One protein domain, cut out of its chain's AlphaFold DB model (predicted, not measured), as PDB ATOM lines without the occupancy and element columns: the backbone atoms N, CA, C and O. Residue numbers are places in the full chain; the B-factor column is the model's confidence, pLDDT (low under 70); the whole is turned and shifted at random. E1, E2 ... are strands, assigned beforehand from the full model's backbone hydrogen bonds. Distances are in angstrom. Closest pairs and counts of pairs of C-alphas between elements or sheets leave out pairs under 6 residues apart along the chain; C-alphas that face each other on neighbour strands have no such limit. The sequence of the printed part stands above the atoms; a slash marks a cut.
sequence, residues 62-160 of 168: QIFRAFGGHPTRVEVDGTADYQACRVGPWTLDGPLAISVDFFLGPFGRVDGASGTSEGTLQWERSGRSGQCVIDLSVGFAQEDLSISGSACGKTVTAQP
ATOM      1  N   GLN A  62     127.974 159.970 196.997       43.38
ATOM      2  CA  GLN A  62     128.097 159.714 198.429       43.38
ATOM      3  C   GLN A  62     126.791 159.102 198.938       43.38
ATOM      4  O   GLN A  62     125.882 159.759 199.439       43.38
ATOM      5  N   ILE A  63     126.680 157.779 198.807       48.62
ATOM      6  CA  ILE A  63     125.495 157.067 199.292       48.62
ATOM      7  C   ILE A  63     125.568 156.940 200.818       48.62
ATOM      8  O   ILE A  63     126.190 156.015 201.351       48.62
ATOM      9  N   PHE A  64     124.853 157.810 201.530       50.12
ATOM     10  CA  PHE A  64     124.549 157.619 202.945       50.12
ATOM     11  C   PHE A  64     123.493 156.512 203.088       50.12
ATOM     12  O   PHE A  64     122.287 156.743 203.054       50.12
ATOM     13  N   ARG A  65     123.935 155.252 203.190       42.59
ATOM     14  CA  ARG A  65     123.025 154.099 203.325       42.59
ATOM     15  C   ARG A  65     122.183 154.203 204.601       42.59
ATOM     16  O   ARG A  65     122.738 154.171 205.699       42.59
ATOM     17  N   ALA A  66     120.856 154.186 204.466       42.06
ATOM     18  CA  ALA A  66     119.968 153.891 205.585       42.06
ATOM     19  C   ALA A  66     119.811 152.377 205.759       42.06
ATOM     20  O   ALA A  66     119.527 151.630 204.819       42.06
ATOM     21  N   PHE A  67     119.967 151.927 206.998       42.50
ATOM     22  CA  PHE A  67     119.559 150.602 207.433       42.50
ATOM     23  C   PHE A  67     118.135 150.693 208.005       42.50
ATOM     24  O   PHE A  67     117.914 151.397 208.983       42.50
ATOM     25  N   GLY A  68     117.195 149.948 207.411       45.47
ATOM     26  CA  GLY A  68     115.898 149.594 208.005       45.47
ATOM     27  C   GLY A  68     114.803 150.664 207.952       45.47
ATOM     28  O   GLY A  68     114.756 151.522 208.813       45.47
ATOM     29  N   GLY A  69     113.867 150.566 206.996       55.41
ATOM     30  CA  GLY A  69     112.516 151.167 207.060       55.41
ATOM     31  C   GLY A  69     112.383 152.695 207.190       55.41
ATOM     32  O   GLY A  69     111.261 153.195 207.192       55.41
ATOM     33  N   HIS A  70     113.485 153.429 207.300       59.12
ATOM     34  CA  HIS A  70     113.526 154.873 207.492       59.12
ATOM     35  C   HIS A  70     113.833 155.597 206.175       59.12
ATOM     36  O   HIS A  70     114.514 155.025 205.316       59.12
ATOM     37  N   PRO A  71     113.350 156.843 206.009       62.69
ATOM     38  CA  PRO A  71     113.683 157.653 204.848       62.69
ATOM     39  C   PRO A  71     115.202 157.752 204.694       62.69
ATOM     40  O   PRO A  71     115.923 158.022 205.658       62.69
ATOM     41  N   THR A  72     115.683 157.482 203.483       73.69
ATOM     42  CA  THR A  72     117.113 157.516 203.158       73.69
ATOM     43  C   THR A  72     117.417 158.809 202.431       73.69
ATOM     44  O   THR A  72     116.792 159.087 201.412       73.69
ATOM     45  N   ARG A  73     118.387 159.579 202.928       78.44
ATOM     46  CA  ARG A  73     118.956 160.698 202.175       78.44
ATOM     47  C   ARG A  73     120.102 160.173 201.317       78.44
ATOM     48  O   ARG A  73     120.991 159.504 201.838       78.44
ATOM     49  N   VAL A  74     120.065 160.455 200.024       74.44
ATOM     50  CA  VAL A  74     121.139 160.149 199.077       74.44
ATOM     51  C   VAL A  74     121.690 161.468 198.571       74.44
ATOM     52  O   VAL A  74     120.915 162.268 198.063       74.44
ATOM     53  N   GLU A  75     122.997 161.666 198.709       77.56
ATOM     54  CA  GLU A  75     123.699 162.859 198.241       77.56
ATOM     55  C   GLU A  75     124.618 162.465 197.083       77.56
ATOM     56  O   GLU A  75     125.324 161.448 197.115       77.56
ATOM     57  N   VAL A  76     124.557 163.236 196.011       74.56
ATOM     58  CA  VAL A  76     125.295 162.994 194.780       74.56
ATOM     59  C   VAL A  76     125.997 164.282 194.408       74.56
ATOM     60  O   VAL A  76     125.353 165.221 193.954       74.56
ATOM     61  N   ASP A  77     127.317 164.297 194.552       80.00
ATOM     62  CA  ASP A  77     128.150 165.384 194.057       80.00
ATOM     63  C   ASP A  77     128.796 164.973 192.741       80.00
ATOM     64  O   ASP A  77     129.241 163.835 192.556       80.00
ATOM     65  N   GLY A  78     128.889 165.908 191.813       78.69
ATOM     66  CA  GLY A  78     129.550 165.674 190.549       78.69
ATOM     67  C   GLY A  78     129.923 166.953 189.834       78.69
ATOM     68  O   GLY A  78     129.710 168.071 190.299       78.69
ATOM     69  N   THR A  79     130.511 166.776 188.665       80.62
ATOM     70  CA  THR A  79     130.757 167.864 187.727       80.62
ATOM     71  C   THR A  79     130.226 167.444 186.372       80.62
ATOM     72  O   THR A  79     130.578 166.371 185.892       80.62
ATOM     73  N   ALA A  80     129.387 168.272 185.762       79.31
ATOM     74  CA  ALA A  80     128.973 168.144 184.375       79.31
ATOM     75  C   ALA A  80     129.864 169.031 183.507       79.31
ATOM     76  O   ALA A  80     129.893 170.242 183.702       79.31
ATOM     77  N   ASP A  81     130.577 168.435 182.553       81.62
ATOM     78  CA  ASP A  81     131.378 169.178 181.580       81.62
ATOM     79  C   ASP A  81     130.592 169.350 180.272       81.62
ATOM     80  O   ASP A  81     130.224 168.379 179.598       81.62
ATOM     81  N   TYR A  82     130.277 170.598 179.936       80.50
ATOM     82  CA  TYR A  82     129.599 170.957 178.699       80.50
ATOM     83  C   TYR A  82     130.676 171.153 177.634       80.50
ATOM     84  O   TYR A  82     131.497 172.052 177.743       80.50
ATOM     85  N   GLN A  83     130.694 170.314 176.599       82.38
ATOM     86  CA  GLN A  83     131.687 170.389 175.521       82.38
ATOM     87  C   GLN A  83     130.986 170.788 174.226       82.38
ATOM     88  O   GLN A  83     130.477 169.929 173.504       82.38
ATOM     89  N   ALA A  84     130.893 172.095 173.968       81.69
ATOM     90  CA  ALA A  84     130.079 172.666 172.890       81.69
ATOM     91  C   ALA A  84     128.631 172.114 172.844       81.69
ATOM     92  O   ALA A  84     128.073 171.840 171.775       81.69
ATOM     93  N   CYS A  85     128.019 171.954 174.020       81.25
ATOM     94  CA  CYS A  85     126.648 171.480 174.204       81.25
ATOM     95  C   CYS A  85     125.656 172.427 173.524       81.25
ATOM     96  O   CYS A  85     125.678 173.629 173.780       81.25
ATOM     97  N   ARG A  86     124.760 171.906 172.679       81.12
ATOM     98  CA  ARG A  86     123.729 172.724 172.028       81.12
ATOM     99  C   ARG A  86     122.388 172.587 172.721       81.12
ATOM    100  O   ARG A  86     121.809 171.505 172.731       81.12
ATOM    101  N   VAL A  87     121.859 173.712 173.193       77.25
ATOM    102  CA  VAL A  87     120.553 173.784 173.850       77.25
ATOM    103  C   VAL A  87     119.729 174.900 173.217       77.25
ATOM    104  O   VAL A  87     119.976 176.086 173.434       77.25
ATOM    105  N   GLY A  88     118.770 174.533 172.366       81.00
ATOM    106  CA  GLY A  88     118.041 175.510 171.554       81.00
ATOM    107  C   GLY A  88     119.001 176.329 170.668       81.00
ATOM    108  O   GLY A  88     119.774 175.732 169.914       81.00
ATOM    109  N   PRO A  89     118.975 177.676 170.719       83.06
ATOM    110  CA  PRO A  89     119.905 178.520 169.965       83.06
ATOM    111  C   PRO A  89     121.265 178.729 170.652       83.06
ATOM    112  O   PRO A  89     122.095 179.467 170.113       83.06
ATOM    113  N   TRP A  90     121.487 178.132 171.825       84.38
ATOM    114  CA  TRP A  90     122.700 178.295 172.618       84.38
ATOM    115  C   TRP A  90     123.710 177.190 172.332       84.38
ATOM    116  O   TRP A  90     123.343 176.030 172.151       84.38
ATOM    117  N   THR A  91     124.990 177.552 172.337       88.19
ATOM    118  CA  THR A  91     126.107 176.612 172.494       88.19
ATOM    119  C   THR A  91     126.787 176.904 173.824       88.19
ATOM    120  O   THR A  91     127.069 178.065 174.103       88.19
ATOM    121  N   LEU A  92     127.008 175.883 174.645       88.00
ATOM    122  CA  LEU A  92     127.536 175.993 176.001       88.00
ATOM    123  C   LEU A  92     128.822 175.193 176.141       88.00
ATOM    124  O   LEU A  92     128.904 174.056 175.672       88.00
ATOM    125  N   ASP A  93     129.803 175.789 176.809       89.12
ATOM    126  CA  ASP A  93     131.096 175.166 177.057       89.12
ATOM    127  C   ASP A  93     131.585 175.451 178.480       89.12
ATOM    128  O   ASP A  93     131.523 176.591 178.945       89.12
ATOM    129  N   GLY A  94     132.059 174.425 179.178       87.44
ATOM    130  CA  GLY A  94     132.660 174.526 180.499       87.44
ATOM    131  C   GLY A  94     131.985 173.668 181.573       87.44
ATOM    132  O   GLY A  94     130.929 173.069 181.352       87.44
ATOM    133  N   PRO A  95     132.596 173.606 182.766       88.62
ATOM    134  CA  PRO A  95     132.127 172.756 183.846       88.62
ATOM    135  C   PRO A  95     131.073 173.439 184.729       88.62
ATOM    136  O   PRO A  95     131.203 174.609 185.100       88.62
ATOM    137  N   LEU A  96     130.086 172.655 185.161       86.56
ATOM    138  CA  LEU A  96     129.193 172.958 186.277       86.56
ATOM    139  C   LEU A  96     129.371 171.908 187.373       86.56
ATOM    140  O   LEU A  96     129.218 170.712 187.125       86.56
ATOM    141  N   ALA A  97     129.682 172.344 188.588       88.06
ATOM    142  CA  ALA A  97     129.547 171.522 189.778       88.06
ATOM    143  C   ALA A  97     128.059 171.316 190.063       88.06
ATOM    144  O   ALA A  97     127.279 172.264 190.023       88.06
ATOM    145  N   ILE A  98     127.667 170.078 190.333       83.75
ATOM    146  CA  ILE A  98     126.286 169.705 190.618       83.75
ATOM    147  C   ILE A  98     126.288 168.950 191.938       83.75
ATOM    148  O   ILE A  98     127.072 168.020 192.109       83.75
ATOM    149  N   SER A  99     125.395 169.325 192.844       85.06
ATOM    150  CA  SER A  99     125.122 168.564 194.060       85.06
ATOM    151  C   SER A  99     123.631 168.288 194.128       85.06
ATOM    152  O   SER A  99     122.837 169.208 193.949       85.06
ATOM    153  N   VAL A 100     123.228 167.038 194.328       82.56
ATOM    154  CA  VAL A 100     121.816 166.662 194.420       82.56
ATOM    155  C   VAL A 100     121.576 165.774 195.626       82.56
ATOM    156  O   VAL A 100     122.232 164.758 195.825       82.56
ATOM    157  N   ASP A 101     120.574 166.149 196.396       83.50
ATOM    158  CA  ASP A 101     120.018 165.443 197.529       83.50
ATOM    159  C   ASP A 101     118.655 164.862 197.162       83.50
ATOM    160  O   ASP A 101     117.745 165.589 196.768       83.50
ATOM    161  N   PHE A 102     118.464 163.562 197.370       80.94
ATOM    162  CA  PHE A 102     117.164 162.906 197.227       80.94
ATOM    163  C   PHE A 102     116.749 162.251 198.539       80.94
ATOM    164  O   PHE A 102     117.549 161.592 199.209       80.94
ATOM    165  N   PHE A 103     115.471 162.377 198.879       78.88
ATOM    166  CA  PHE A 103     114.844 161.664 199.983       78.88
ATOM    167  C   PHE A 103     114.057 160.483 199.430       78.88
ATOM    168  O   PHE A 103     113.017 160.652 198.796       78.88
ATOM    169  N   LEU A 104     114.556 159.273 199.680       73.94
ATOM    170  CA  LEU A 104     113.860 158.037 199.350       73.94
ATOM    171  C   LEU A 104     112.950 157.644 200.512       73.94
ATOM    172  O   LEU A 104     113.425 157.281 201.593       73.94
ATOM    173  N   GLY A 105     111.647 157.706 200.272       68.19
ATOM    174  CA  GLY A 105     110.609 157.178 201.136       68.19
ATOM    175  C   GLY A 105     110.545 155.646 201.131       68.19
ATOM    176  O   GLY A 105     111.316 154.956 200.445       68.19
ATOM    177  N   PRO A 106     109.596 155.069 201.889       64.56
ATOM    178  CA  PRO A 106     109.339 153.635 201.870       64.56
ATOM    179  C   PRO A 106     109.113 153.131 200.436       64.56
ATOM    180  O   PRO A 106     108.438 153.777 199.638       64.56
ATOM    181  N   PHE A 107     109.654 151.952 200.114       67.94
ATOM    182  CA  PHE A 107     109.551 151.316 198.788       67.94
ATOM    183  C   PHE A 107     110.288 152.036 197.642       67.94
ATOM    184  O   PHE A 107     110.035 151.730 196.481       67.94
ATOM    185  N   GLY A 108     111.217 152.950 197.950       64.81
ATOM    186  CA  GLY A 108     112.069 153.592 196.944       64.81
ATOM    187  C   GLY A 108     111.382 154.708 196.155       64.81
ATOM    188  O   GLY A 108     111.862 155.074 195.086       64.81
ATOM    189  N   ARG A 109     110.263 155.247 196.659       68.94
ATOM    190  CA  ARG A 109     109.665 156.470 196.106       68.94
ATOM    191  C   ARG A 109     110.508 157.680 196.497       68.94
ATOM    192  O   ARG A 109     110.968 157.751 197.628       68.94
ATOM    193  N   VAL A 110     110.701 158.621 195.579       71.38
ATOM    194  CA  VAL A 110     111.336 159.908 195.887       71.38
ATOM    195  C   VAL A 110     110.273 160.813 196.511       71.38
ATOM    196  O   VAL A 110     109.329 161.206 195.830       71.38
ATOM    197  N   ASP A 111     110.403 161.110 197.804       76.31
ATOM    198  CA  ASP A 111     109.483 161.986 198.550       76.31
ATOM    199  C   ASP A 111     109.850 163.472 198.383       76.31
ATOM    200  O   ASP A 111     109.020 164.361 198.579       76.31
ATOM    201  N   GLY A 112     111.097 163.743 197.994       79.81
ATOM    202  CA  GLY A 112     111.591 165.070 197.655       79.81
ATOM    203  C   GLY A 112     113.010 165.004 197.108       79.81
ATOM    204  O   GLY A 112     113.748 164.054 197.381       79.81
ATOM    205  N   ALA A 113     113.385 166.019 196.343       82.19
ATOM    206  CA  ALA A 113     114.755 166.208 195.898       82.19
ATOM    207  C   ALA A 113     115.129 167.682 195.991       82.19
ATOM    208  O   ALA A 113     114.283 168.559 195.856       82.19
ATOM    209  N   SER A 114     116.393 167.975 196.206       87.38
ATOM    210  CA  SER A 114     116.935 169.318 196.076       87.38
ATOM    211  C   SER A 114     118.311 169.218 195.471       87.38
ATOM    212  O   SER A 114     118.985 168.217 195.650       87.38
ATOM    213  N   GLY A 115     118.760 170.242 194.775       87.81
ATOM    214  CA  GLY A 115     120.111 170.263 194.264       87.81
ATOM    215  C   GLY A 115     120.607 171.667 194.033       87.81
ATOM    216  O   GLY A 115     119.855 172.636 194.115       87.81
ATOM    217  N   THR A 116     121.888 171.765 193.744       90.50
ATOM    218  CA  THR A 116     122.559 172.988 193.346       90.50
ATOM    219  C   THR A 116     123.364 172.730 192.085       90.50
ATOM    220  O   THR A 116     123.793 171.606 191.819       90.50
ATOM    221  N   SER A 117     123.523 173.776 191.288       88.25
ATOM    222  CA  SER A 117     124.375 173.806 190.112       88.25
ATOM    223  C   SER A 117     125.165 175.105 190.149       88.25
ATOM    224  O   SER A 117     124.575 176.186 190.121       88.25
ATOM    225  N   GLU A 118     126.484 174.998 190.255       93.94
ATOM    226  CA  GLU A 118     127.393 176.132 190.390       93.94
ATOM    227  C   GLU A 118     128.539 176.018 189.384       93.94
ATOM    228  O   GLU A 118     129.152 174.965 189.229       93.94
ATOM    229  N   GLY A 119     128.873 177.104 188.697       93.19
ATOM    230  CA  GLY A 119     130.043 177.125 187.829       93.19
ATOM    231  C   GLY A 119     130.060 178.297 186.868       93.19
ATOM    232  O   GLY A 119     129.345 179.284 187.024       93.19
ATOM    233  N   THR A 120     130.924 178.214 185.861       94.38
ATOM    234  CA  THR A 120     131.013 179.227 184.806       94.38
ATOM    235  C   THR A 120     130.957 178.544 183.456       94.38
ATOM    236  O   THR A 120     131.820 177.733 183.134       94.38
ATOM    237  N   LEU A 121     129.963 178.926 182.660       91.19
ATOM    238  CA  LEU A 121     129.814 178.491 181.280       91.19
ATOM    239  C   LEU A 121     130.233 179.611 180.330       91.19
ATOM    240  O   LEU A 121     129.840 180.768 180.500       91.19
ATOM    241  N   GLN A 122     130.990 179.263 179.299       93.69
ATOM    242  CA  GLN A 122     131.007 180.033 178.065       93.69
ATOM    243  C   GLN A 122     129.701 179.761 177.325       93.69
ATOM    244  O   GLN A 122     129.234 178.623 177.265       93.69
ATOM    245  N   TRP A 123     129.122 180.797 176.740       92.88
ATOM    246  CA  TRP A 123     127.957 180.669 175.883       92.88
ATOM    247  C   TRP A 123     128.232 181.301 174.526       92.88
ATOM    248  O   TRP A 123     128.943 182.301 174.425       92.88
ATOM    249  N   GLU A 124     127.618 180.746 173.488       91.69
ATOM    250  CA  GLU A 124     127.522 181.352 172.166       91.69
ATOM    251  C   GLU A 124     126.070 181.345 171.686       91.69
ATOM    252  O   GLU A 124     125.353 180.351 171.829       91.69
ATOM    253  N   ARG A 125     125.633 182.456 171.088       90.06
ATOM    254  CA  ARG A 125     124.309 182.611 170.482       90.06
ATOM    255  C   ARG A 125     124.348 183.643 169.368       90.06
ATOM    256  O   ARG A 125     124.724 184.789 169.587       90.06
ATOM    257  N   SER A 126     123.886 183.271 168.174       89.81
ATOM    258  CA  SER A 126     123.713 184.210 167.049       89.81
ATOM    259  C   SER A 126     124.962 185.061 166.745       89.81
ATOM    260  O   SER A 126     124.848 186.236 166.405       89.81
ATOM    261  N   GLY A 127     126.159 184.476 166.883       89.12
ATOM    262  CA  GLY A 127     127.443 185.157 166.666       89.12
ATOM    263  C   GLY A 127     127.929 186.031 167.828       89.12
ATOM    264  O   GLY A 127     128.989 186.638 167.713       89.12
ATOM    265  N   ARG A 128     127.180 186.093 168.933       91.44
ATOM    266  CA  ARG A 128     127.604 186.671 170.214       91.44
ATOM    267  C   ARG A 128     128.139 185.556 171.101       91.44
ATOM    268  O   ARG A 128     127.641 184.432 171.029       91.44
ATOM    269  N   SER A 129     129.106 185.873 171.946       93.38
ATOM    270  CA  SER A 129     129.615 184.951 172.951       93.38
ATOM    271  C   SER A 129     129.991 185.685 174.228       93.38
ATOM    272  O   SER A 129     130.209 186.899 174.232       93.38
ATOM    273  N   GLY A 130     130.046 184.947 175.329       93.06
ATOM    274  CA  GLY A 130     130.407 185.508 176.619       93.06
ATOM    275  C   GLY A 130     130.485 184.462 177.714       93.06
ATOM    276  O   GLY A 130     130.396 183.263 177.466       93.06
ATOM    277  N   GLN A 131     130.642 184.947 178.942       93.69
ATOM    278  CA  GLN A 131     130.690 184.121 180.143       93.69
ATOM    279  C   GLN A 131     129.429 184.307 180.969       93.69
ATOM    280  O   GLN A 131     128.911 185.417 181.105       93.69
ATOM    281  N   CYS A 132     128.951 183.212 181.537       91.25
ATOM    282  CA  CYS A 132     127.823 183.181 182.439       91.25
ATOM    283  C   CYS A 132     128.205 182.397 183.693       91.25
ATOM    284  O   CYS A 132     128.458 181.197 183.629       91.25
ATOM    285  N   VAL A 133     128.240 183.087 184.832       94.94
ATOM    286  CA  VAL A 133     128.312 182.429 186.141       94.94
ATOM    287  C   VAL A 133     126.923 181.896 186.474       94.94
ATOM    288  O   VAL A 133     125.946 182.646 186.399       94.94
ATOM    289  N   ILE A 134     126.851 180.613 186.804       92.88
ATOM    290  CA  ILE A 134     125.648 179.895 187.212       92.88
ATOM    291  C   ILE A 134     125.782 179.599 188.703       92.88
ATOM    292  O   ILE A 134     126.810 179.091 189.136       92.88
ATOM    293  N   ASP A 135     124.749 179.933 189.462       94.38
ATOM    294  CA  ASP A 135     124.558 179.556 190.861       94.38
ATOM    295  C   ASP A 135     123.055 179.347 191.049       94.38
ATOM    296  O   ASP A 135     122.296 180.288 191.292       94.38
ATOM    297  N   LEU A 136     122.598 178.126 190.789       89.50
ATOM    298  CA  LEU A 136     121.190 177.758 190.804       89.50
ATOM    299  C   LEU A 136     120.944 176.710 191.876       89.50
ATOM    300  O   LEU A 136     121.686 175.747 192.014       89.50
ATOM    301  N   SER A 137     119.842 176.867 192.592       89.69
ATOM    302  CA  SER A 137     119.259 175.882 193.488       89.69
ATOM    303  C   SER A 137     117.964 175.359 192.881       89.69
ATOM    304  O   SER A 137     117.099 176.131 192.460       89.69
ATOM    305  N   VAL A 138     117.825 174.042 192.863       85.31
ATOM    306  CA  VAL A 138     116.652 173.322 192.384       85.31
ATOM    307  C   VAL A 138     115.990 172.628 193.568       85.31
ATOM    308  O   VAL A 138     116.667 172.049 194.412       85.31
ATOM    309  N   GLY A 139     114.668 172.675 193.647       85.31
ATOM    310  CA  GLY A 139     113.891 171.965 194.656       85.31
ATOM    311  C   GLY A 139     112.712 171.251 194.017       85.31
ATOM    312  O   GLY A 139     111.980 171.856 193.243       85.31
ATOM    313  N   PHE A 140     112.516 169.989 194.369       78.94
ATOM    314  CA  PHE A 140     111.397 169.151 193.967       78.94
ATOM    315  C   PHE A 140     110.610 168.724 195.203       78.94
ATOM    316  O   PHE A 140     111.133 168.022 196.074       78.94
ATOM    317  N   ALA A 141     109.338 169.103 195.259       77.31
ATOM    318  CA  ALA A 141     108.423 168.683 196.313       77.31
ATOM    319  C   ALA A 141     107.092 168.253 195.697       77.31
ATOM    320  O   ALA A 141     106.429 169.072 195.080       77.31
ATOM    321  N   GLN A 142     106.691 166.988 195.879       67.44
ATOM    322  CA  GLN A 142     105.352 166.487 195.512       67.44
ATOM    323  C   GLN A 142     104.849 166.965 194.127       67.44
ATOM    324  O   GLN A 142     103.730 167.446 194.026       67.44
ATOM    325  N   GLU A 143     105.675 166.811 193.081       66.81
ATOM    326  CA  GLU A 143     105.429 167.218 191.672       66.81
ATOM    327  C   GLU A 143     105.765 168.675 191.301       66.81
ATOM    328  O   GLU A 143     105.858 168.991 190.114       66.81
ATOM    329  N   ASP A 144     106.060 169.537 192.274       71.81
ATOM    330  CA  ASP A 144     106.470 170.918 192.027       71.81
ATOM    331  C   ASP A 144     107.994 171.026 191.872       71.81
ATOM    332  O   ASP A 144     108.749 170.798 192.820       71.81
ATOM    333  N   LEU A 145     108.447 171.410 190.672       76.19
ATOM    334  CA  LEU A 145     109.837 171.782 190.384       76.19
ATOM    335  C   LEU A 145     110.032 173.290 190.578       76.19
ATOM    336  O   LEU A 145     109.485 174.089 189.832       76.19
ATOM    337  N   SER A 146     110.882 173.689 191.511       84.25
ATOM    338  CA  SER A 146     111.300 175.076 191.713       84.25
ATOM    339  C   SER A 146     112.764 175.257 191.323       84.25
ATOM    340  O   SER A 146     113.600 174.414 191.644       84.25
ATOM    341  N   ILE A 147     113.077 176.360 190.644       84.19
ATOM    342  CA  ILE A 147     114.456 176.755 190.325       84.19
ATOM    343  C   ILE A 147     114.643 178.197 190.779       84.19
ATOM    344  O   ILE A 147     113.844 179.076 190.451       84.19
ATOM    345  N   SER A 148     115.694 178.461 191.543       90.06
ATOM    346  CA  SER A 148     116.006 179.797 192.053       90.06
ATOM    347  C   SER A 148     117.509 180.023 192.114       90.06
ATOM    348  O   SER A 148     118.260 179.062 192.184       90.06
ATOM    349  N   GLY A 149     117.961 181.273 192.085       91.06
ATOM    350  CA  GLY A 149     119.381 181.598 192.235       91.06
ATOM    351  C   GLY A 149     119.806 182.747 191.334       91.06
ATOM    352  O   GLY A 149     119.046 183.699 191.130       91.06
ATOM    353  N   SER A 150     121.015 182.663 190.789       91.94
ATOM    354  CA  SER A 150     121.544 183.612 189.823       91.94
ATOM    355  C   SER A 150     122.137 182.934 188.587       91.94
ATOM    356  O   SER A 150     122.798 181.902 188.666       91.94
ATOM    357  N   ALA A 151     121.903 183.535 187.424       90.62
ATOM    358  CA  ALA A 151     122.518 183.146 186.165       90.62
ATOM    359  C   ALA A 151     122.970 184.404 185.419       90.62
ATOM    360  O   ALA A 151     122.208 185.355 185.239       90.62
ATOM    361  N   CYS A 152     124.241 184.440 185.031       91.00
ATOM    362  CA  CYS A 152     124.875 185.540 184.301       91.00
ATOM    363  C   CYS A 152     124.694 186.913 184.987       91.00
ATOM    364  O   CYS A 152     124.527 187.942 184.330       91.00
ATOM    365  N   GLY A 153     124.692 186.933 186.326       87.94
ATOM    366  CA  GLY A 153     124.488 188.142 187.133       87.94
ATOM    367  C   GLY A 153     123.030 188.605 187.258       87.94
ATOM    368  O   GLY A 153     122.781 189.706 187.753       87.94
ATOM    369  N   LYS A 154     122.061 187.795 186.817       88.00
ATOM    370  CA  LYS A 154     120.622 188.043 186.967       88.00
ATOM    371  C   LYS A 154     120.013 187.068 187.963       88.00
ATOM    372  O   LYS A 154     120.374 185.898 187.972       88.00
ATOM    373  N   THR A 155     119.074 187.543 188.775       90.44
ATOM    374  CA  THR A 155     118.291 186.679 189.664       90.44
ATOM    375  C   THR A 155     117.280 185.882 188.854       90.44
ATOM    376  O   THR A 155     116.554 186.440 188.032       90.44
ATOM    377  N   VAL A 156     117.226 184.585 189.120       86.00
ATOM    378  CA  VAL A 156     116.317 183.631 188.495       86.00
ATOM    379  C   VAL A 156     115.347 183.140 189.558       86.00
ATOM    380  O   VAL A 156     115.735 182.815 190.682       86.00
ATOM    381  N   THR A 157     114.064 183.106 189.223       83.62
ATOM    382  CA  THR A 157     113.032 182.473 190.047       83.62
ATOM    383  C   THR A 157     111.986 181.897 189.107       83.62
ATOM    384  O   THR A 157     111.133 182.624 188.605       83.62
ATOM    385  N   ALA A 158     112.080 180.599 188.837       72.50
ATOM    386  CA  ALA A 158     111.066 179.868 188.096       72.50
ATOM    387  C   ALA A 158     110.085 179.238 189.090       72.50
ATOM    388  O   ALA A 158     110.478 178.528 190.021       72.50
ATOM    389  N   GLN A 159     108.803 179.547 188.909       58.38
ATOM    390  CA  GLN A 159     107.702 178.946 189.659       58.38
ATOM    391  C   GLN A 159     107.345 177.563 189.089       58.38
ATOM    392  O   GLN A 159     107.672 177.296 187.931       58.38
ATOM    393  N   PRO A 160     106.694 176.688 189.883       54.38
ATOM    394  CA  PRO A 160     106.494 175.290 189.533       54.38
ATOM    395  C   PRO A 160     105.886 175.066 188.159       54.38
ATOM    396  O   PRO A 160     104.785 175.530 187.855       54.38
TER     397      PRO A 160
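Overview. This is residues 62 to 160 of the 168 residues of an uncharacterized protein of Gemmatimonadetes bacterium (UniProt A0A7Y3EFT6). Picture a single long, twisted sheet of six antiparallel strands, with four long strands, E1 to E4, side by side and bending over near the same end, and the shorter E5 and E6 continuing the sheet along one edge. No named helix covers either face, and residues 62 to 71 make a loop before E1. The printed part has 99 residues, and its six named strands, of class all strand, follow each other across the sheet in chain order: E1, E2, E3, E4, E5, E6. The whole is loose, with a radius of gyration of the C-alphas of 16.3 A, and a rod in outline, spanning 55 by 27 by 21 A.

Arrangement. Start after the unnamed residues 62 to 71, at E1, residues 72 to 87, an edge strand that bends by 110 degrees at residue 84. A tight link leads to E2, residues 90 to 104, which bends by 90 degrees at residue 93; the two form a hairpin, with N 76 and O 100 at 2.8 A, within hydrogen-bond range. E3, residues 110 to 125, is antiparallel to E2 at 170 degrees, with N 101 and O 114 at 2.7 A; it bends by 83 degrees at residue 122. E4, residues 128 to 141, is antiparallel to E3 at 176 degrees, with N 117 and O 136 at 2.8 A; it bends by 69 degrees at residue 131. E5, residues 144 to 151, stands at 147 degrees to E4, with N 137 and O 148 at 2.7 A. E6, residues 154 to 158, is the other edge strand, antiparallel to E5 at 177 degrees, with N 149 and O 156 at 3.0 A. The six make a meander, each strand the antiparallel neighbour of the one before. E1 and E6 are apart.

Along the chain. Find C-alpha 72 at (117.113, 157.516, 203.158), where E1 begins; it ends 33.7 A away at C-alpha 87. E2 measures 34.7 A, E3 36.5 A, and E4 37.0 A from first to last C-alpha. Look for C-alpha 128 at (127.604, 186.671, 170.214), where E4 begins. E5 measures 21.0 A, and E6 12.6 A, ending at C-alpha 158 at (111.066, 179.868, 188.096).

Size, cuts and confidence. The C-alphas of Gly 68 and Gly 127, the two farthest apart, are 55.7 A apart. The printed part has no cut, and its five links between strands are tight. In this model the mean pLDDT of the printed part is 79.6; look for values under 70 at residues 62 to 71, 105 to 109, 142 to 143 and 159 to 160.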